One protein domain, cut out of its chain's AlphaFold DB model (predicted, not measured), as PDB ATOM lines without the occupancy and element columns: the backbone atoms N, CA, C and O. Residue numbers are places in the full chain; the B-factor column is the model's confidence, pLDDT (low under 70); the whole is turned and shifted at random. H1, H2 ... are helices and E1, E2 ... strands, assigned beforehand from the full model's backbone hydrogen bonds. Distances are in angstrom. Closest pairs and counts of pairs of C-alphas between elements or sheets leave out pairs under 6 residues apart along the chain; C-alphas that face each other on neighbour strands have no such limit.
ATOM      1  N   ARG A 139      57.020  24.994   9.457       60.62
ATOM      2  CA  ARG A 139      57.554  23.720   9.979       60.62
ATOM      3  C   ARG A 139      56.433  22.690  10.221       60.62
ATOM      4  O   ARG A 139      56.680  21.494  10.120       60.62
ATOM      5  N   VAL A 140      55.217  23.176  10.479       61.47
ATOM      6  CA  VAL A 140      53.987  22.396  10.635       61.47
ATOM      7  C   VAL A 140      53.488  21.842   9.296       61.47
ATOM      8  O   VAL A 140      53.251  20.644   9.215       61.47
ATOM      9  N   GLU A 141      53.427  22.633   8.222       62.19
ATOM     10  CA  GLU A 141      53.067  22.126   6.883       62.19
ATOM     11  C   GLU A 141      54.079  21.115   6.340       62.19
ATOM     12  O   GLU A 141      53.688  20.127   5.726       62.19
ATOM     13  N   ARG A 142      55.380  21.284   6.619       61.22
ATOM     14  CA  ARG A 142      56.394  20.284   6.225       61.22
ATOM     15  C   ARG A 142      56.266  18.970   6.994       61.22
ATOM     16  O   ARG A 142      56.642  17.922   6.473       61.22
ATOM     17  N   LEU A 143      55.754  19.014   8.224       59.62
ATOM     18  CA  LEU A 143      55.449  17.816   9.006       59.62
ATOM     19  C   LEU A 143      54.111  17.194   8.580       59.62
ATOM     20  O   LEU A 143      54.032  15.973   8.503       59.62
ATOM     21  N   ALA A 144      53.113  18.000   8.213       60.53
ATOM     22  CA  ALA A 144      51.840  17.526   7.670       60.53
ATOM     23  C   ALA A 144      52.012  16.872   6.285       60.53
ATOM     24  O   ALA A 144      51.475  15.794   6.049       60.53
ATOM     25  N   ALA A 145      52.852  17.440   5.414       57.78
ATOM     26  CA  ALA A 145      53.205  16.850   4.122       57.78
ATOM     27  C   ALA A 145      54.007  15.539   4.261       57.78
ATOM     28  O   ALA A 145      53.890  14.655   3.420       57.78
ATOM     29  N   ARG A 146      54.778  15.365   5.349       56.53
ATOM     30  CA  ARG A 146      55.425  14.082   5.702       56.53
ATOM     31  C   ARG A 146      54.495  13.094   6.413       56.53
ATOM     32  O   ARG A 146      54.842  11.920   6.520       56.53
ATOM     33  N   ALA A 147      53.345  13.551   6.904       51.12
ATOM     34  CA  ALA A 147      52.325  12.725   7.547       51.12
ATOM     35  C   ALA A 147      51.239  12.246   6.573       51.12
ATOM     36  O   ALA A 147      50.357  11.486   6.981       51.12
ATOM     37  N   VAL A 148      51.326  12.616   5.287       52.94
ATOM     38  CA  VAL A 148      50.634  11.899   4.213       52.94
ATOM     39  C   VAL A 148      51.291  10.525   4.121       52.94
ATOM     40  O   VAL A 148      52.239  10.300   3.372       52.94
ATOM     41  N   ARG A 149      50.831   9.613   4.986       52.88
ATOM     42  CA  ARG A 149      51.141   8.189   4.895       52.88
ATOM     43  C   ARG A 149      50.912   7.780   3.442       52.88
ATOM     44  O   ARG A 149      49.862   8.146   2.906       52.88
ATOM     45  N   PRO A 150      51.850   7.048   2.813       52.09
ATOM     46  CA  PRO A 150      51.596   6.497   1.496       52.09
ATOM     47  C   PRO A 150      50.262   5.766   1.587       52.09
ATOM     48  O   PRO A 150      50.084   4.904   2.457       52.09
ATOM     49  N   LYS A 151      49.297   6.187   0.758       59.38
ATOM     50  CA  LYS A 151      48.080   5.411   0.558       59.38
ATOM     51  C   LYS A 151      48.543   3.984   0.305       59.38
ATOM     52  O   LYS A 151      49.504   3.751  -0.427       59.38
ATOM     53  N   ASN A 152      47.946   3.090   1.072       65.06
ATOM     54  CA  ASN A 152      48.317   1.697   1.235       65.06
ATOM     55  C   ASN A 152      48.777   1.109  -0.113       65.06
ATOM     56  O   ASN A 152      48.077   1.295  -1.102       65.06
ATOM     57  N   ALA A 153      49.909   0.401  -0.189       71.56
ATOM     58  CA  ALA A 153      50.411  -0.146  -1.463       71.56
ATOM     59  C   ALA A 153      49.355  -0.994  -2.215       71.56
ATOM     60  O   ALA A 153      49.357  -1.074  -3.440       71.56
ATOM     61  N   LEU A 154      48.400  -1.568  -1.474       70.94
ATOM     62  CA  LEU A 154      47.227  -2.275  -1.992       70.94
ATOM     63  C   LEU A 154      46.200  -1.383  -2.712       70.94
ATOM     64  O   LEU A 154      45.497  -1.859  -3.595       70.94
ATOM     65  N   GLU A 155      46.072  -0.118  -2.329       72.31
ATOM     66  CA  GLU A 155      45.159   0.843  -2.951       72.31
ATOM     67  C   GLU A 155      45.741   1.368  -4.268       72.31
ATOM     68  O   GLU A 155      45.043   1.350  -5.275       72.31
ATOM     69  N   ALA A 156      47.047   1.666  -4.303       68.81
ATOM     70  CA  ALA A 156      47.759   2.000  -5.540       68.81
ATOM     71  C   ALA A 156      47.740   0.840  -6.558       68.81
ATOM     72  O   ALA A 156      47.535   1.063  -7.747       68.81
ATOM     73  N   ALA A 157      47.874  -0.411  -6.099       73.75
ATOM     74  CA  ALA A 157      47.747  -1.585  -6.966       73.75
ATOM     75  C   ALA A 157      46.319  -1.774  -7.517       73.75
ATOM     76  O   ALA A 157      46.147  -2.229  -8.645       73.75
ATOM     77  N   ARG A 158      45.284  -1.421  -6.741       73.50
ATOM     78  CA  ARG A 158      43.887  -1.462  -7.208       73.50
ATOM     79  C   ARG A 158      43.569  -0.353  -8.201       73.50
ATOM     80  O   ARG A 158      42.759  -0.583  -9.088       73.50
ATOM     81  N   GLU A 159      44.155   0.825  -8.029       73.06
ATOM     82  CA  GLU A 159      43.976   1.955  -8.943       73.06
ATOM     83  C   GLU A 159      44.653   1.661 -10.290       73.06
ATOM     84  O   GLU A 159      43.975   1.667 -11.312       73.06
ATOM     85  N   ALA A 160      45.903   1.181 -10.279       71.12
ATOM     86  CA  ALA A 160      46.597   0.743 -11.495       71.12
ATOM     87  C   ALA A 160      45.869  -0.396 -12.241       71.12
ATOM     88  O   ALA A 160      45.809  -0.400 -13.468       71.12
ATOM     89  N   ALA A 161      45.270  -1.351 -11.516       74.88
ATOM     90  CA  ALA A 161      44.491  -2.420 -12.139       74.88
ATOM     91  C   ALA A 161      43.211  -1.904 -12.822       74.88
ATOM     92  O   ALA A 161      42.801  -2.459 -13.839       74.88
ATOM     93  N   LYS A 162      42.570  -0.856 -12.285       74.81
ATOM     94  CA  LYS A 162      41.390  -0.244 -12.913       74.81
ATOM     95  C   LYS A 162      41.768   0.479 -14.198       74.81
ATOM     96  O   LYS A 162      41.123   0.236 -15.216       74.81
ATOM     97  N   ASP A 163      42.838   1.265 -14.172       70.81
ATOM     98  CA  ASP A 163      43.307   2.005 -15.345       70.81
ATOM     99  C   ASP A 163      43.636   1.051 -16.508       70.81
ATOM    100  O   ASP A 163      43.185   1.260 -17.635       70.81
ATOM    101  N   GLU A 164      44.293  -0.082 -16.228       69.06
ATOM    102  CA  GLU A 164      44.588  -1.101 -17.244       69.06
ATOM    103  C   GLU A 164      43.312  -1.738 -17.835       69.06
ATOM    104  O   GLU A 164      43.249  -2.035 -19.033       69.06
ATOM    105  N   THR A 165      42.261  -1.938 -17.027       72.25
ATOM    106  CA  THR A 165      40.973  -2.431 -17.549       72.25
ATOM    107  C   THR A 165      40.244  -1.398 -18.404       72.25
ATOM    108  O   THR A 165      39.637  -1.767 -19.411       72.25
ATOM    109  N   GLU A 166      40.325  -0.114 -18.053       72.75
ATOM    110  CA  GLU A 166      39.698   0.959 -18.824       72.75
ATOM    111  C   GLU A 166      40.392   1.175 -20.170       72.75
ATOM    112  O   GLU A 166      39.721   1.368 -21.186       72.75
ATOM    113  N   GLU A 167      41.721   1.094 -20.214       69.06
ATOM    114  CA  GLU A 167      42.475   1.167 -21.467       69.06
ATOM    115  C   GLU A 167      42.170  -0.020 -22.383       69.06
ATOM    116  O   GLU A 167      41.853   0.179 -23.559       69.06
ATOM    117  N   LYS A 168      42.149  -1.247 -21.845       67.06
ATOM    118  CA  LYS A 168      41.748  -2.440 -22.610       67.06
ATOM    119  C   LYS A 168      40.320  -2.324 -23.141       67.06
ATOM    120  O   LYS A 168      40.073  -2.710 -24.281       67.06
ATOM    121  N   ALA A 169      39.401  -1.747 -22.362       66.88
ATOM    122  CA  ALA A 169      38.024  -1.503 -22.789       66.88
ATOM    123  C   ALA A 169      37.916  -0.434 -23.892       66.88
ATOM    124  O   ALA A 169      37.062  -0.536 -24.770       66.88
ATOM    125  N   LYS A 170      38.770   0.599 -23.879       70.31
ATOM    126  CA  LYS A 170      38.822   1.599 -24.960       70.31
ATOM    127  C   LYS A 170      39.349   0.977 -26.251       70.31
ATOM    128  O   LYS A 170      38.730   1.151 -27.297       70.31
ATOM    129  N   VAL A 171      40.440   0.213 -26.176       73.62
ATOM    130  CA  VAL A 171      41.012  -0.475 -27.344       73.62
ATOM    131  C   VAL A 171      40.020  -1.492 -27.913       73.62
ATOM    132  O   VAL A 171      39.800  -1.516 -29.125       73.62
ATOM    133  N   SER A 172      39.353  -2.280 -27.065       70.38
ATOM    134  CA  SER A 172      38.355  -3.244 -27.532       70.38
ATOM    135  C   SER A 172      37.158  -2.568 -28.201       70.38
ATOM    136  O   SER A 172      36.746  -3.033 -29.258       70.38
ATOM    137  N   ARG A 173      36.670  -1.432 -27.674       74.44
ATOM    138  CA  ARG A 173      35.620  -0.628 -28.329       74.44
ATOM    139  C   ARG A 173      36.042  -0.152 -29.715       74.44
ATOM    140  O   ARG A 173      35.313  -0.351 -30.678       74.44
ATOM    141  N   THR A 174      37.260   0.380 -29.853       87.06
ATOM    142  CA  THR A 174      37.753   0.811 -31.175       87.06
ATOM    143  C   THR A 174      37.847  -0.345 -32.173       87.06
ATOM    144  O   THR A 174      37.639  -0.153 -33.370       87.06
ATOM    145  N   LEU A 175      38.130  -1.558 -31.689       89.62
ATOM    146  CA  LEU A 175      38.193  -2.751 -32.523       89.62
ATOM    147  C   LEU A 175      36.798  -3.223 -32.950       89.62
ATOM    148  O   LEU A 175      36.600  -3.515 -34.128       89.62
ATOM    149  N   THR A 176      35.837  -3.286 -32.024       93.44
ATOM    150  CA  THR A 176      34.456  -3.692 -32.331       93.44
ATOM    151  C   THR A 176      33.787  -2.724 -33.295       93.44
ATOM    152  O   THR A 176      33.151  -3.178 -34.243       93.44
ATOM    153  N   ASP A 177      34.005  -1.418 -33.123       93.50
ATOM    154  CA  ASP A 177      33.451  -0.384 -34.003       93.50
ATOM    155  C   ASP A 177      34.005  -0.527 -35.428       93.50
ATOM    156  O   ASP A 177      33.253  -0.543 -36.405       93.50
ATOM    157  N   ARG A 178      35.322  -0.738 -35.554       93.88
ATOM    158  CA  ARG A 178      35.978  -0.963 -36.849       93.88
ATOM    159  C   ARG A 178      35.492  -2.243 -37.530       93.88
ATOM    160  O   ARG A 178      35.313  -2.270 -38.745       93.88
ATOM    161  N   ILE A 179      35.296  -3.315 -36.764       95.69
ATOM    162  CA  ILE A 179      34.750  -4.577 -37.277       95.69
ATOM    163  C   ILE A 179      33.312  -4.383 -37.756       95.69
ATOM    164  O   ILE A 179      32.959  -4.860 -38.832       95.69
ATOM    165  N   GLN A 180      32.492  -3.662 -36.992       96.31
ATOM    166  CA  GLN A 180      31.116  -3.365 -37.364       96.31
ATOM    167  C   GLN A 180      31.055  -2.568 -38.672       96.31
ATOM    168  O   GLN A 180      30.302  -2.937 -39.573       96.31
ATOM    169  N   GLU A 181      31.888  -1.536 -38.823       95.12
ATOM    170  CA  GLU A 181      31.997  -0.761 -40.065       95.12
ATOM    171  C   GLU A 181      32.411  -1.640 -41.258       95.12
ATOM    172  O   GLU A 181      31.837  -1.545 -42.347       95.12
ATOM    173  N   LEU A 182      33.359  -2.557 -41.054       96.56
ATOM    174  CA  LEU A 182      33.811  -3.496 -42.082       96.56
ATOM    175  C   LEU A 182      32.697  -4.464 -42.506       96.56
ATOM    176  O   LEU A 182      32.518  -4.715 -43.699       96.56
ATOM    177  N   ILE A 183      31.911  -4.979 -41.556       96.31
ATOM    178  CA  ILE A 183      30.771  -5.858 -41.856       96.31
ATOM    179  C   ILE A 183      29.707  -5.098 -42.652       96.31
ATOM    180  O   ILE A 183      29.262  -5.587 -43.689       96.31
ATOM    181  N   VAL A 184      29.333  -3.893 -42.211       96.31
ATOM    182  CA  VAL A 184      28.296  -3.079 -42.868       96.31
ATOM    183  C   VAL A 184      28.726  -2.650 -44.273       96.31
ATOM    184  O   VAL A 184      27.917  -2.686 -45.198       96.31
ATOM    185  N   SER A 185      29.997  -2.285 -44.458       96.31
ATOM    186  CA  SER A 185      30.535  -1.922 -45.776       96.31
ATOM    187  C   SER A 185      30.653  -3.119 -46.724       96.31
ATOM    188  O   SER A 185      30.416  -2.968 -47.921       96.31
ATOM    189  N   SER A 186      30.969  -4.311 -46.206       95.94
ATOM    190  CA  SER A 186      31.074  -5.537 -47.010       95.94
ATOM    191  C   SER A 186      29.711  -6.127 -47.383       95.94
ATOM    192  O   SER A 186      29.590  -6.780 -48.418       95.94
ATOM    193  N   LEU A 187      28.694  -5.926 -46.541       94.75
ATOM    194  CA  LEU A 187      27.356  -6.504 -46.686       94.75
ATOM    195  C   LEU A 187      26.281  -5.406 -46.602       94.75
ATOM    196  O   LEU A 187      25.539  -5.334 -45.615       94.75
ATOM    197  N   PRO A 188      26.165  -4.539 -47.625       94.38
ATOM    198  CA  PRO A 188      25.141  -3.502 -47.627       94.38
ATOM    199  C   PRO A 188      23.741  -4.134 -47.606       94.38
ATOM    200  O   PRO A 188      23.435  -5.026 -48.394       94.38
ATOM    201  N   GLY A 189      22.881  -3.659 -46.701       93.38
ATOM    202  CA  GLY A 189      21.495  -4.133 -46.567       93.38
ATOM    203  C   GLY A 189      21.259  -5.211 -45.504       93.38
ATOM    204  O   GLY A 189      20.121  -5.634 -45.339       93.38
ATOM    205  N   ILE A 190      22.283  -5.614 -44.742       92.75
ATOM    206  CA  ILE A 190      22.157  -6.617 -43.664       92.75
ATOM    207  C   ILE A 190      21.330  -6.145 -42.443       92.75
ATOM    208  O   ILE A 190      20.999  -6.944 -41.573       92.75
ATOM    209  N   GLY A 191      20.961  -4.862 -42.388       93.06
ATOM    210  CA  GLY A 191      20.194  -4.272 -41.286       93.06
ATOM    211  C   GLY A 191      21.077  -3.804 -40.128       93.06
ATOM    212  O   GLY A 191      22.239  -3.440 -40.324       93.06
ATOM    213  N   THR A 192      20.513  -3.765 -38.920       94.94
ATOM    214  CA  THR A 192      21.245  -3.417 -37.698       94.94
ATOM    215  C   THR A 192      22.153  -4.566 -37.273       94.94
ATOM    216  O   THR A 192      21.695  -5.669 -36.982       94.94
ATOM    217  N   VAL A 193      23.461  -4.300 -37.237       96.31
ATOM    218  CA  VAL A 193      24.494  -5.248 -36.798       96.31
ATOM    219  C   VAL A 193      25.139  -4.713 -35.531       96.31
ATOM    220  O   VAL A 193      25.570  -3.562 -35.502       96.31
ATOM    221  N   SER A 194      25.244  -5.555 -34.508       96.12
ATOM    222  CA  SER A 194      25.958  -5.268 -33.266       96.12
ATOM    223  C   SER A 194      27.023  -6.332 -33.022       96.12
ATOM    224  O   SER A 194      26.729  -7.526 -33.004       96.12
ATOM    225  N   VAL A 195      28.276  -5.917 -32.847       96.19
ATOM    226  CA  VAL A 195      29.390  -6.834 -32.569       96.19
ATOM    227  C   VAL A 195      29.520  -6.980 -31.057       96.19
ATOM    228  O   VAL A 195      29.983  -6.066 -30.380       96.19
ATOM    229  N   GLN A 196      29.101  -8.124 -30.514       93.00
ATOM    230  CA  GLN A 196      29.101  -8.359 -29.066       93.00
ATOM    231  C   GLN A 196      30.483  -8.723 -28.526       93.00
ATOM    232  O   GLN A 196      30.839  -8.341 -27.413       93.00
ATOM    233  N   ALA A 197      31.257  -9.479 -29.301       90.75
ATOM    234  CA  ALA A 197      32.584  -9.925 -28.907       90.75
ATOM    235  C   ALA A 197      33.489 -10.055 -30.132       90.75
ATOM    236  O   ALA A 197      33.033 -10.404 -31.221       90.75
ATOM    237  N   ALA A 198      34.778  -9.799 -29.947       93.12
ATOM    238  CA  ALA A 198      35.797 -10.003 -30.966       93.12
ATOM    239  C   ALA A 198      37.058 -10.570 -30.315       93.12
ATOM    240  O   ALA A 198      37.472 -10.113 -29.250       93.12
ATOM    241  N   MET A 199      37.662 -11.561 -30.965       91.50
ATOM    242  CA  MET A 199      38.869 -12.230 -30.501       91.50
ATOM    243  C   MET A 199      39.938 -12.196 -31.581       91.50
ATOM    244  O   MET A 199      39.715 -12.644 -32.710       91.50
ATOM    245  N   VAL A 200      41.114 -11.694 -31.210       93.50
ATOM    246  CA  VAL A 200      42.320 -11.804 -32.027       93.50
ATOM    247  C   VAL A 200      42.853 -13.224 -31.911       93.50
ATOM    248  O   VAL A 200      42.910 -13.794 -30.822       93.50
ATOM    249  N   ILE A 201      43.193 -13.816 -33.050       91.62
ATOM    250  CA  ILE A 201      43.583 -15.215 -33.101       91.62
ATOM    251  C   ILE A 201      45.099 -15.382 -33.021       91.62
ATOM    252  O   ILE A 201      45.820 -15.147 -33.998       91.62
ATOM    253  N   ASP A 202      45.540 -15.910 -31.881       88.69
ATOM    254  CA  ASP A 202      46.947 -16.213 -31.611       88.69
ATOM    255  C   ASP A 202      47.253 -17.720 -31.760       88.69
ATOM    256  O   ASP A 202      48.263 -18.105 -32.352       88.69
ATOM    257  N   GLU A 203      46.341 -18.600 -31.327       89.12
ATOM    258  CA  GLU A 203      46.526 -20.063 -31.316       89.12
ATOM    259  C   GLU A 203      46.102 -20.746 -32.629       89.12
ATOM    260  O   GLU A 203      45.130 -21.503 -32.718       89.12
ATOM    261  N   ARG A 204      46.861 -20.488 -33.695       91.94
ATOM    262  CA  ARG A 204      46.518 -20.952 -35.050       91.94
ATOM    263  C   ARG A 204      46.472 -22.464 -35.207       91.94
ATOM    264  O   ARG A 204      45.593 -22.967 -35.894       91.94
ATOM    265  N   GLU A 205      47.409 -23.196 -34.614       92.94
ATOM    266  CA  GLU A 205      47.520 -24.645 -34.831       92.94
ATOM    267  C   GLU A 205      46.293 -25.402 -34.311       92.94
ATOM    268  O   GLU A 205      45.742 -26.257 -35.011       92.94
ATOM    269  N   VAL A 206      45.824 -25.025 -33.117       91.75
ATOM    270  CA  VAL A 206      44.632 -25.599 -32.478       91.75
ATOM    271  C   VAL A 206      43.395 -25.308 -33.323       91.75
ATOM    272  O   VAL A 206      42.639 -26.219 -33.665       91.75
ATOM    273  N   LEU A 207      43.227 -24.055 -33.750       92.81
ATOM    274  CA  LEU A 207      42.093 -23.648 -34.575       92.81
ATOM    275  C   LEU A 207      42.112 -24.287 -35.963       92.81
ATOM    276  O   LEU A 207      41.066 -24.683 -36.467       92.81
ATOM    277  N   VAL A 208      43.281 -24.461 -36.578       95.81
ATOM    278  CA  VAL A 208      43.402 -25.179 -37.852       95.81
ATOM    279  C   VAL A 208      42.937 -26.628 -37.704       95.81
ATOM    280  O   VAL A 208      42.237 -27.134 -38.584       95.81
ATOM    281  N   ALA A 209      43.296 -27.308 -36.612       94.88
ATOM    282  CA  ALA A 209      42.816 -28.662 -36.346       94.88
ATOM    283  C   ALA A 209      41.292 -28.693 -36.135       94.88
ATOM    284  O   ALA A 209      40.606 -29.511 -36.756       94.88
ATOM    285  N   LEU A 210      40.759 -27.758 -35.343       94.31
ATOM    286  CA  LEU A 210      39.325 -27.616 -35.084       94.31
ATOM    287  C   LEU A 210      38.531 -27.382 -36.381       94.31
ATOM    288  O   LEU A 210      37.592 -28.118 -36.692       94.31
ATOM    289  N   TRP A 211      38.951 -26.418 -37.201       95.75
ATOM    290  CA  TRP A 211      38.274 -26.071 -38.453       95.75
ATOM    291  C   TRP A 211      38.409 -27.142 -39.538       95.75
ATOM    292  O   TRP A 211      37.497 -27.304 -40.351       95.75
ATOM    293  N   LYS A 212      39.481 -27.948 -39.529       97.38
ATOM    294  CA  LYS A 212      39.542 -29.178 -40.341       97.38
ATOM    295  C   LYS A 212      38.454 -30.167 -39.922       97.38
ATOM    296  O   LYS A 212      37.818 -30.753 -40.798       97.38
ATOM    297  N   GLY A 213      38.219 -30.318 -38.617       95.75
ATOM    298  CA  GLY A 213      37.126 -31.123 -38.067       95.75
ATOM    299  C   GLY A 213      35.753 -30.624 -38.520       95.75
ATOM    300  O   GLY A 213      34.983 -31.400 -39.088       95.75
ATOM    301  N   HIS A 214      35.478 -29.324 -38.362       95.69
ATOM    302  CA  HIS A 214      34.226 -28.713 -38.825       95.69
ATOM    303  C   HIS A 214      34.009 -28.896 -40.327       95.69
ATOM    304  O   HIS A 214      32.932 -29.322 -40.734       95.69
ATOM    305  N   ARG A 215      35.034 -28.661 -41.156       97.38
ATOM    306  CA  ARG A 215      34.943 -28.877 -42.606       97.38
ATOM    307  C   ARG A 215      34.562 -30.318 -42.949       97.38
ATOM    308  O   ARG A 215      33.662 -30.526 -43.756       97.38
ATOM    309  N   SER A 216      35.233 -31.304 -42.351       97.81
ATOM    310  CA  SER A 216      34.924 -32.720 -42.587       97.81
ATOM    311  C   SER A 216      33.506 -33.075 -42.142       97.81
ATOM    312  O   SER A 216      32.815 -33.802 -42.851       97.81
ATOM    313  N   LYS A 217      33.049 -32.523 -41.010       96.19
ATOM    314  CA  LYS A 217      31.673 -32.689 -40.533       96.19
ATOM    315  C   LYS A 217      30.660 -32.108 -41.523       96.19
ATOM    316  O   LYS A 217      29.753 -32.818 -41.932       96.19
ATOM    317  N   PHE A 218      30.854 -30.871 -41.981       96.75
ATOM    318  CA  PHE A 218      29.960 -30.243 -42.961       96.75
ATOM    319  C   PHE A 218      29.877 -31.019 -44.276       96.75
ATOM    320  O   PHE A 218      28.800 -31.110 -44.855       96.75
ATOM    321  N   LEU A 219      30.989 -31.603 -44.734       97.69
ATOM    322  CA  LEU A 219      30.986 -32.480 -45.906       97.69
ATOM    323  C   LEU A 219      30.178 -33.762 -45.660       97.69
ATOM    324  O   LEU A 219      29.418 -34.165 -46.534       97.69
ATOM    325  N   GLY A 220      30.309 -34.373 -44.479       97.62
ATOM    326  CA  GLY A 220      29.514 -35.543 -44.088       97.62
ATOM    327  C   GLY A 220      28.015 -35.250 -43.982       97.62
ATOM    328  O   GLY A 220      27.202 -36.086 -44.363       97.62
ATOM    329  N   ASP A 221      27.662 -34.042 -43.540       97.56
ATOM    330  CA  ASP A 221      26.277 -33.577 -43.393       97.56
ATOM    331  C   ASP A 221      25.676 -33.033 -44.711       97.56
ATOM    332  O   ASP A 221      24.526 -32.593 -44.729       97.56
ATOM    333  N   GLY A 222      26.434 -33.007 -45.816       97.50
ATOM    334  CA  GLY A 222      25.986 -32.462 -47.108       97.50
ATOM    335  C   GLY A 222      25.884 -30.929 -47.168       97.50
ATOM    336  O   GLY A 222      25.307 -30.379 -48.104       97.50
ATOM    337  N   GLN A 223      26.455 -30.210 -46.198       97.44
ATOM    338  CA  GLN A 223      26.403 -28.747 -46.091       97.44
ATOM    339  C   GLN A 223      27.552 -28.091 -46.873       97.44
ATOM    340  O   GLN A 223      28.503 -27.559 -46.289       97.44
ATOM    341  N   LEU A 224      27.476 -28.126 -48.208       97.44
ATOM    342  CA  LEU A 224      28.563 -27.671 -49.088       97.44
ATOM    343  C   LEU A 224      28.970 -26.208 -48.838       97.44
ATOM    344  O   LEU A 224      30.160 -25.919 -48.737       97.44
ATOM    345  N   GLU A 225      28.007 -25.300 -48.678       97.25
ATOM    346  CA  GLU A 225      28.263 -23.870 -48.438       97.25
ATOM    347  C   GLU A 225      29.131 -23.645 -47.193       97.25
ATOM    348  O   GLU A 225      30.133 -22.924 -47.228       97.25
ATOM    349  N   ARG A 226      28.808 -24.344 -46.098       97.00
ATOM    350  CA  ARG A 226      29.558 -24.272 -44.839       97.00
ATOM    351  C   ARG A 226      30.928 -24.931 -44.952       97.00
ATOM    352  O   ARG A 226      31.894 -24.428 -44.382       97.00
ATOM    353  N   ALA A 227      31.052 -26.012 -45.722       97.69
ATOM    354  CA  ALA A 227      32.344 -26.634 -46.001       97.69
ATOM    355  C   ALA A 227      33.272 -25.708 -46.814       97.69
ATOM    356  O   ALA A 227      34.475 -25.632 -46.534       97.69
ATOM    357  N   VAL A 228      32.725 -24.969 -47.785       98.06
ATOM    358  CA  VAL A 228      33.466 -23.959 -48.558       98.06
ATOM    359  C   VAL A 228      33.885 -22.800 -47.655       98.06
ATOM    360  O   VAL A 228      35.064 -22.443 -47.648       98.06
ATOM    361  N   ALA A 229      32.976 -22.275 -46.832       97.44
ATOM    362  CA  ALA A 229      33.289 -21.237 -45.849       97.44
ATOM    363  C   ALA A 229      34.397 -21.684 -44.875       97.44
ATOM    364  O   ALA A 229      35.380 -20.970 -44.682       97.44
ATOM    365  N   ALA A 230      34.319 -22.904 -44.333       97.56
ATOM    366  CA  ALA A 230      35.360 -23.459 -43.462       97.56
ATOM    367  C   ALA A 230      36.707 -23.603 -44.189       97.56
ATOM    368  O   ALA A 230      37.766 -23.376 -43.606       97.56
ATOM    369  N   THR A 231      36.688 -23.935 -45.482       98.31
ATOM    370  CA  THR A 231      37.905 -23.980 -46.307       98.31
ATOM    371  C   THR A 231      38.516 -22.590 -46.482       98.31
ATOM    372  O   THR A 231      39.733 -22.455 -46.374       98.31
ATOM    373  N   ARG A 232      37.696 -21.545 -46.662       98.25
ATOM    374  CA  ARG A 232      38.172 -20.153 -46.720       98.25
ATOM    375  C   ARG A 232      38.843 -19.719 -45.420       98.25
ATOM    376  O   ARG A 232      39.916 -19.128 -45.488       98.25
ATOM    377  N   VAL A 233      38.281 -20.086 -44.267       97.44
ATOM    378  CA  VAL A 233      38.912 -19.854 -42.953       97.44
ATOM    379  C   VAL A 233      40.255 -20.593 -42.839       97.44
ATOM    380  O   VAL A 233      41.255 -20.039 -42.391       97.44
ATOM    381  N   LEU A 234      40.332 -21.844 -43.301       97.69
ATOM    382  CA  LEU A 234      41.596 -22.593 -43.306       97.69
ATOM    383  C   LEU A 234      42.658 -21.972 -44.222       97.69
ATOM    384  O   LEU A 234      43.848 -22.041 -43.916       97.69
ATOM    385  N   ASP A 235      42.253 -21.380 -45.342       97.94
ATOM    386  CA  ASP A 235      43.172 -20.695 -46.245       97.94
ATOM    387  C   ASP A 235      43.596 -19.321 -45.715       97.94
ATOM    388  O   ASP A 235      44.759 -18.945 -45.893       97.94
ATOM    389  N   SER A 236      42.723 -18.601 -45.001       97.25
ATOM    390  CA  SER A 236      43.098 -17.349 -44.338       97.25
ATOM    391  C   SER A 236      44.127 -17.585 -43.233       97.25
ATOM    392  O   SER A 236      45.082 -16.817 -43.135       97.25
ATOM    393  N   PHE A 237      44.047 -18.695 -42.487       96.56
ATOM    394  CA  PHE A 237      45.084 -19.070 -41.512       96.56
ATOM    395  C   PHE A 237      46.477 -19.268 -42.123       96.56
ATOM    396  O   PHE A 237      47.475 -19.077 -41.430       96.56
ATOM    397  N   LYS A 238      46.574 -19.653 -43.400       96.44
ATOM    398  CA  LYS A 238      47.868 -19.830 -44.082       96.44
ATOM    399  C   LYS A 238      48.451 -18.512 -44.586       96.44
ATOM    400  O   LYS A 238      49.664 -18.410 -44.724       96.44
ATOM    401  N   ARG A 239      47.591 -17.548 -44.931       96.38
ATOM    402  CA  ARG A 239      47.980 -16.307 -45.619       96.38
ATOM    403  C   ARG A 239      48.127 -15.123 -44.674       96.38
ATOM    404  O   ARG A 239      49.077 -14.364 -44.815       96.38
ATOM    405  N   ALA A 240      47.194 -14.959 -43.740       95.75
ATOM    406  CA  ALA A 240      47.189 -13.820 -42.832       95.75
ATOM    407  C   ALA A 240      48.364 -13.930 -41.843       95.75
ATOM    408  O   ALA A 240      48.618 -15.031 -41.359       95.75
ATOM    409  N   PRO A 241      49.054 -12.847 -41.464       94.56
ATOM    410  CA  PRO A 241      50.077 -12.844 -40.421       94.56
ATOM    411  C   PRO A 241      49.449 -12.959 -39.027       94.56
ATOM    412  O   PRO A 241      48.269 -12.655 -38.836       94.56
ATOM    413  N   THR A 242      50.214 -13.439 -38.045       92.12
ATOM    414  CA  THR A 242      49.752 -13.581 -36.651       92.12
ATOM    415  C   THR A 242      49.132 -12.275 -36.143       92.12
ATOM    416  O   THR A 242      49.667 -11.200 -36.402       92.12
ATOM    417  N   GLY A 243      47.974 -12.366 -35.483       91.62
ATOM    418  CA  GLY A 243      47.226 -11.201 -35.001       91.62
ATOM    419  C   GLY A 243      46.367 -10.462 -36.041       91.62
ATOM    420  O   GLY A 243      45.584  -9.600 -35.660       91.62
ATOM    421  N   ALA A 244      46.453 -10.785 -37.339       95.38
ATOM    422  CA  ALA A 244      45.621 -10.126 -38.357       95.38
ATOM    423  C   ALA A 244      44.229 -10.748 -38.530       95.38
ATOM    424  O   ALA A 244      43.318 -10.082 -39.014       95.38
ATOM    425  N   LEU A 245      44.052 -12.015 -38.152       96.50
ATOM    426  CA  LEU A 245      42.771 -12.698 -38.285       96.50
ATOM    427  C   LEU A 245      41.965 -12.563 -36.992       96.50
ATOM    428  O   LEU A 245      42.481 -12.837 -35.905       96.50
ATOM    429  N   ILE A 246      40.700 -12.179 -37.131       95.88
ATOM    430  CA  ILE A 246      39.767 -11.989 -36.025       95.88
ATOM    431  C   ILE A 246      38.534 -12.858 -36.223       95.88
ATOM    432  O   ILE A 246      37.984 -12.940 -37.323       95.88
ATOM    433  N   ALA A 247      38.087 -13.462 -35.126       96.25
ATOM    434  CA  ALA A 247      36.767 -14.057 -35.002       96.25
ATOM    435  C   ALA A 247      35.862 -13.099 -34.217       96.25
ATOM    436  O   ALA A 247      36.195 -12.703 -33.101       96.25
ATOM    437  N   ALA A 248      34.728 -12.717 -34.796       96.00
ATOM    438  CA  ALA A 248      33.767 -11.809 -34.187       96.00
ATOM    439  C   ALA A 248      32.396 -12.475 -34.040       96.00
ATOM    440  O   ALA A 248      31.911 -13.145 -34.954       96.00
ATOM    441  N   HIS A 249      31.765 -12.262 -32.890       96.00
ATOM    442  CA  HIS A 249      30.369 -12.583 -32.653       96.00
ATOM    443  C   HIS A 249      29.520 -11.365 -33.028       96.00
ATOM    444  O   HIS A 249      29.512 -10.358 -32.316       96.00
ATOM    445  N   ALA A 250      28.839 -11.457 -34.165       96.25
ATOM    446  CA  ALA A 250      27.964 -10.414 -34.678       96.25
ATOM    447  C   ALA A 250      26.505 -10.831 -34.496       96.25
ATOM    448  O   ALA A 250      26.105 -11.908 -34.925       96.25
ATOM    449  N   VAL A 251      25.710  -9.963 -33.888       96.25
ATOM    450  CA  VAL A 251      24.278 -10.157 -33.686       96.25
ATOM    451  C   VAL A 251      23.524  -9.223 -34.611       96.25
ATOM    452  O   VAL A 251      23.830  -8.034 -34.713       96.25
ATOM    453  N   THR A 252      22.552  -9.794 -35.306       95.94
ATOM    454  CA  THR A 252      21.617  -9.081 -36.177       95.94
ATOM    455  C   THR A 252      20.203  -9.274 -35.651       95.94
ATOM    456  O   THR A 252      19.975 -10.112 -34.778       95.94
ATOM    457  N   ASP A 253      19.232  -8.564 -36.221       93.62
ATOM    458  CA  ASP A 253      17.819  -8.754 -35.869       93.62
ATOM    459  C   ASP A 253      17.315 -10.179 -36.173       93.62
ATOM    460  O   ASP A 253      16.358 -10.646 -35.558       93.62
ATOM    461  N   ALA A 254      17.947 -10.869 -37.131       91.31
ATOM    462  CA  ALA A 254      17.546 -12.201 -37.569       91.31
ATOM    463  C   ALA A 254      18.218 -13.319 -36.761       91.31
ATOM    464  O   ALA A 254      17.557 -14.280 -36.362       91.31
ATOM    465  N   SER A 255      19.535 -13.227 -36.555       93.62
ATOM    466  CA  SER A 255      20.306 -14.255 -35.853       93.62
ATOM    467  C   SER A 255      21.700 -13.798 -35.421       93.62
ATOM    468  O   SER A 255      22.217 -12.771 -35.874       93.62
ATOM    469  N   ASP A 256      22.325 -14.644 -34.606       95.00
ATOM    470  CA  ASP A 256      23.717 -14.550 -34.180       95.00
ATOM    471  C   ASP A 256      24.640 -15.231 -35.204       95.00
ATOM    472  O   ASP A 256      24.395 -16.363 -35.641       95.00
ATOM    473  N   TYR A 257      25.739 -14.569 -35.554       96.56
ATOM    474  CA  TYR A 257      26.716 -15.018 -36.539       96.56
ATOM    475  C   TYR A 257      28.135 -15.027 -35.972       96.56
ATOM    476  O   TYR A 257      28.555 -14.112 -35.264       96.56
ATOM    477  N   LEU A 258      28.904 -16.049 -36.346       96.62
ATOM    478  CA  LEU A 258      30.357 -16.053 -36.220       96.62
ATOM    479  C   LEU A 258      30.961 -15.555 -37.532       96.62
ATOM    480  O   LEU A 258      30.880 -16.238 -38.554       96.62
ATOM    481  N   VAL A 259      31.583 -14.383 -37.491       97.38
ATOM    482  CA  VAL A 259      32.186 -13.726 -38.650       97.38
ATOM    483  C   VAL A 259      33.706 -13.752 -38.522       97.38
ATOM    484  O   VAL A 259      34.266 -13.369 -37.499       97.38
ATOM    485  N   TRP A 260      34.375 -14.207 -39.576       97.62
ATOM    486  CA  TRP A 260      35.829 -14.221 -39.698       97.62
ATOM    487  C   TRP A 260      36.282 -13.063 -40.569       97.62
ATOM    488  O   TRP A 260      35.796 -12.905 -41.691       97.62
ATOM    489  N   ILE A 261      37.220 -12.270 -40.063       97.56
ATOM    490  CA  ILE A 261      37.697 -11.052 -40.718       97.56
ATOM    491  C   ILE A 261      39.213 -11.072 -40.750       97.56
ATOM    492  O   ILE A 261      39.865 -11.376 -39.751       97.56
ATOM    493  N   ASP A 262      39.768 -10.717 -41.899       97.12
ATOM    494  CA  ASP A 262      41.185 -10.433 -42.051       97.12
ATOM    495  C   ASP A 262      41.401  -8.917 -42.004       97.12
ATOM    496  O   ASP A 262      41.050  -8.187 -42.935       97.12
ATOM    497  N   LEU A 263      41.975  -8.434 -40.900       94.75
ATOM    498  CA  LEU A 263      42.252  -7.016 -40.685       94.75
ATOM    499  C   LEU A 263      43.317  -6.460 -41.627       94.75
ATOM    500  O   LEU A 263      43.330  -5.252 -41.863       94.75
ATOM    501  N   GLN A 264      44.223  -7.301 -42.132       94.62
ATOM    502  CA  GLN A 264      45.283  -6.835 -43.019       94.62
ATOM    503  C   GLN A 264      44.709  -6.448 -44.379       94.62
ATOM    504  O   GLN A 264      45.068  -5.413 -44.936       94.62
ATOM    505  N   THR A 265      43.814  -7.281 -44.906       95.31
ATOM    506  CA  THR A 265      43.136  -7.026 -46.183       95.31
ATOM    507  C   THR A 265      41.869  -6.190 -46.024       95.31
ATOM    508  O   THR A 265      41.357  -5.680 -47.017       95.31
ATOM    509  N   GLY A 266      41.365  -6.036 -44.796       95.19
ATOM    510  CA  GLY A 266      40.093  -5.374 -44.525       95.19
ATOM    511  C   GLY A 266      38.908  -6.137 -45.119       95.19
ATOM    512  O   GLY A 266      37.940  -5.512 -45.540       95.19
ATOM    513  N   SER A 267      38.995  -7.469 -45.199       96.50
ATOM    514  CA  SER A 267      38.009  -8.294 -45.902       96.50
ATOM    515  C   SER A 267      37.308  -9.298 -44.987       96.50
ATOM    516  O   SER A 267      37.898  -9.859 -44.057       96.50
ATOM    517  N   LEU A 268      36.024  -9.529 -45.268       97.25
ATOM    518  CA  LEU A 268      35.228 -10.573 -44.631       97.25
ATOM    519  C   LEU A 268      35.563 -11.922 -45.279       97.25
ATOM    520  O   LEU A 268      35.387 -12.113 -46.482       97.25
ATOM    521  N   VAL A 269      36.062 -12.862 -44.478       97.56
ATOM    522  CA  VAL A 269      36.537 -14.174 -44.943       97.56
ATOM    523  C   VAL A 269      35.390 -15.176 -45.027       97.56
ATOM    524  O   VAL A 269      35.249 -15.884 -46.025       97.56
ATOM    525  N   ALA A 270      34.597 -15.273 -43.961       97.69
ATOM    526  CA  ALA A 270      33.481 -16.204 -43.851       97.69
ATOM    527  C   ALA A 270      32.501 -15.751 -42.764       97.69
ATOM    528  O   ALA A 270      32.900 -15.103 -41.799       97.69
ATOM    529  N   ALA A 271      31.238 -16.152 -42.891       97.00
ATOM    530  CA  ALA A 271      30.225 -15.983 -41.857       97.00
ATOM    531  C   ALA A 271      29.473 -17.302 -41.656       97.00
ATOM    532  O   ALA A 271      29.104 -17.968 -42.625       97.00
ATOM    533  N   PHE A 272      29.243 -17.677 -40.401       96.56
ATOM    534  CA  PHE A 272      28.488 -18.869 -40.031       96.56
ATOM    535  C   PHE A 272      27.309 -18.467 -39.157       96.56
ATOM    536  O   PHE A 272      27.485 -17.776 -38.157       96.56
ATOM    537  N   SER A 273      26.112 -18.916 -39.527       94.12
ATOM    538  CA  SER A 273      24.923 -18.812 -38.679       94.12
ATOM    539  C   SER A 273      25.106 -19.668 -37.426       94.12
ATOM    540  O   SER A 273      25.531 -20.817 -37.574       94.12
ATOM    541  N   ASP A 274      24.695 -19.155 -36.266       90.31
ATOM    542  CA  ASP A 274      24.839 -19.773 -34.942       90.31
ATOM    543  C   ASP A 274      26.284 -19.755 -34.431       90.31
ATOM    544  O   ASP A 274      27.010 -20.746 -34.492       90.31
ATOM    545  N   ALA A 275      26.706 -18.599 -33.909       90.06
ATOM    546  CA  ALA A 275      28.043 -18.444 -33.348       90.06
ATOM    547  C   ALA A 275      28.331 -19.471 -32.245       90.06
ATOM    548  O   ALA A 275      29.404 -20.069 -32.221       90.06
ATOM    549  N   ARG A 276      27.357 -19.730 -31.365       85.94
ATOM    550  CA  ARG A 276      27.537 -20.550 -30.160       85.94
ATOM    551  C   ARG A 276      27.869 -22.003 -30.485       85.94
ATOM    552  O   ARG A 276      28.679 -22.612 -29.789       85.94
ATOM    553  N   ALA A 277      27.293 -22.552 -31.555       85.81
ATOM    554  CA  ALA A 277      27.533 -23.935 -31.962       85.81
ATOM    555  C   ALA A 277      28.998 -24.236 -32.327       85.81
ATOM    556  O   ALA A 277      29.424 -25.388 -32.230       85.81
ATOM    557  N   TYR A 278      29.774 -23.230 -32.738       79.94
ATOM    558  CA  TYR A 278      31.157 -23.419 -33.195       79.94
ATOM    559  C   TYR A 278      32.207 -23.235 -32.101       79.94
ATOM    560  O   TYR A 278      33.377 -23.525 -32.335       79.94
ATOM    561  N   PHE A 279      31.793 -22.804 -30.910       66.44
ATOM    562  CA  PHE A 279      32.690 -22.569 -29.777       66.44
ATOM    563  C   PHE A 279      32.442 -23.501 -28.589       66.44
ATOM    564  O   PHE A 279      33.148 -23.409 -27.601       66.44
ATOM    565  N   ALA A 280      31.462 -24.403 -28.660       54.25
ATOM    566  CA  ALA A 280      31.168 -25.366 -27.593       54.25
ATOM    567  C   ALA A 280      31.920 -26.711 -27.753       54.25
ATOM    568  O   ALA A 280      31.374 -27.760 -27.403       54.25
ATOM    569  N   GLY A 281      33.120 -26.685 -28.347       44.72
ATOM    570  CA  GLY A 281      33.913 -27.871 -28.717       44.72
ATOM    571  C   GLY A 281      34.553 -28.608 -27.546       44.72
ATOM    572  O   GLY A 281      35.110 -27.943 -26.650       44.72
TER     573      GLY A 281
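What this domain is: This is residues 139 to 281 of the 281 residues of an uncharacterized protein of Deltaproteobacteria bacterium (UniProt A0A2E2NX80). Picture a compact head on a long arm: H1, a link and residues 153 to 171 of H2 stick out as the arm, and H2 then runs on into the head. The head is built on one strongly twisted sheet of four strands, with residues 172 to 186 of H2 over one face and H4 over the other, while H3 packs on H4 and not on the sheet. The printed part has 143 residues with four named helices and four named strands, in the order H1 H2 E1 H3 H4 E2 E3 E4, and its class is mixed, helices and strands. The sheet's order is E1 E2 E3 E4, antiparallel throughout. The whole is extended, with a radius of gyration of the C-alphas of 22.4 A and spans of 85 by 35 by 27 A, the arm making the length.

Where its parts are: Find C-alpha 139 at (57.554, 23.720, 9.979), where H1 begins; it holds residues 139 to 146. After a short link, H2 holds residues 153 to 186 and is 49.8 A long; follow it from C-alpha 153 at (50.411, -0.146, -1.463) to C-alpha 186 at (31.074, -5.537, -47.010). Next come E1, residues 193 to 200, which bends by 64 degrees at residue 196, and H3, residues 204 to 220, 24.2 A long. H4 holds residues 224 to 239, 22.8 A long. Then read E2, residues 245 to 252, 21.6 A long, E3, residues 256 to 262, and E4, residues 267 to 273, which ends at C-alpha 273 at (24.923, -18.812, -38.679).

How they stand to each other: Start at the sheet, whose edge strands are E1 and E4. Between E1 and E2 look for N 196 and O 249, 2.9 A apart and within hydrogen-bond range. E2, E3 and E4 form a meander, each strand the antiparallel neighbour of the one before, with hairpins E2 and E3, and E3 and E4. Within hydrogen-bond range here are N 248 and O 259 at 2.8 A, and N 260 and O 270 at 2.8 A. H2 and H4 lie on opposite faces of the sheet, which gives three layers, helices on both faces of a sheet. H2 has a height of 11.4 A over the sheet and lies over E1 and E2; only just not over E3, on which 2 of its C-alphas fall. On the local plane it stands at 58 degrees to E1, only just slantwise to the strands. Its closest C-alphas to E1 are those of Thr 176 and Val 195, 6.0 A apart. H4, at a height of 8.2 A, lies over E3 and E4, slantwise at 36 degrees to E4 on the local plane; the C-alphas of Ala 229 and Ala 270, the closest of H4 and E4, are 5.4 A apart. H3 and H4 touch as a helical hairpin, at a shallow tilt of 19 degrees, opposite ways; their closest C-alphas, Arg 215 and Ala 227, are 4.8 A apart. H2 is apart from H3 and H4, and H1 is apart from H2. Every O i to N i+4 pair is within hydrogen-bond range in H1, H2 and H3, and 11 of 12 are in H4.

The domain as a whole: The two C-alphas farthest apart are those of Arg 139 and Gly 222, at 86.1 A. Residues 139 to 171 stand free; without them the body spans 35 by 31 by 23 A. The printed part has no cut and no long link, and residue 281 is the chain's last. The mean pLDDT of the printed part is 87.0; look for values under 70 at residues 139 to 152, 156, 164, 167 to 169 and 279 to 281.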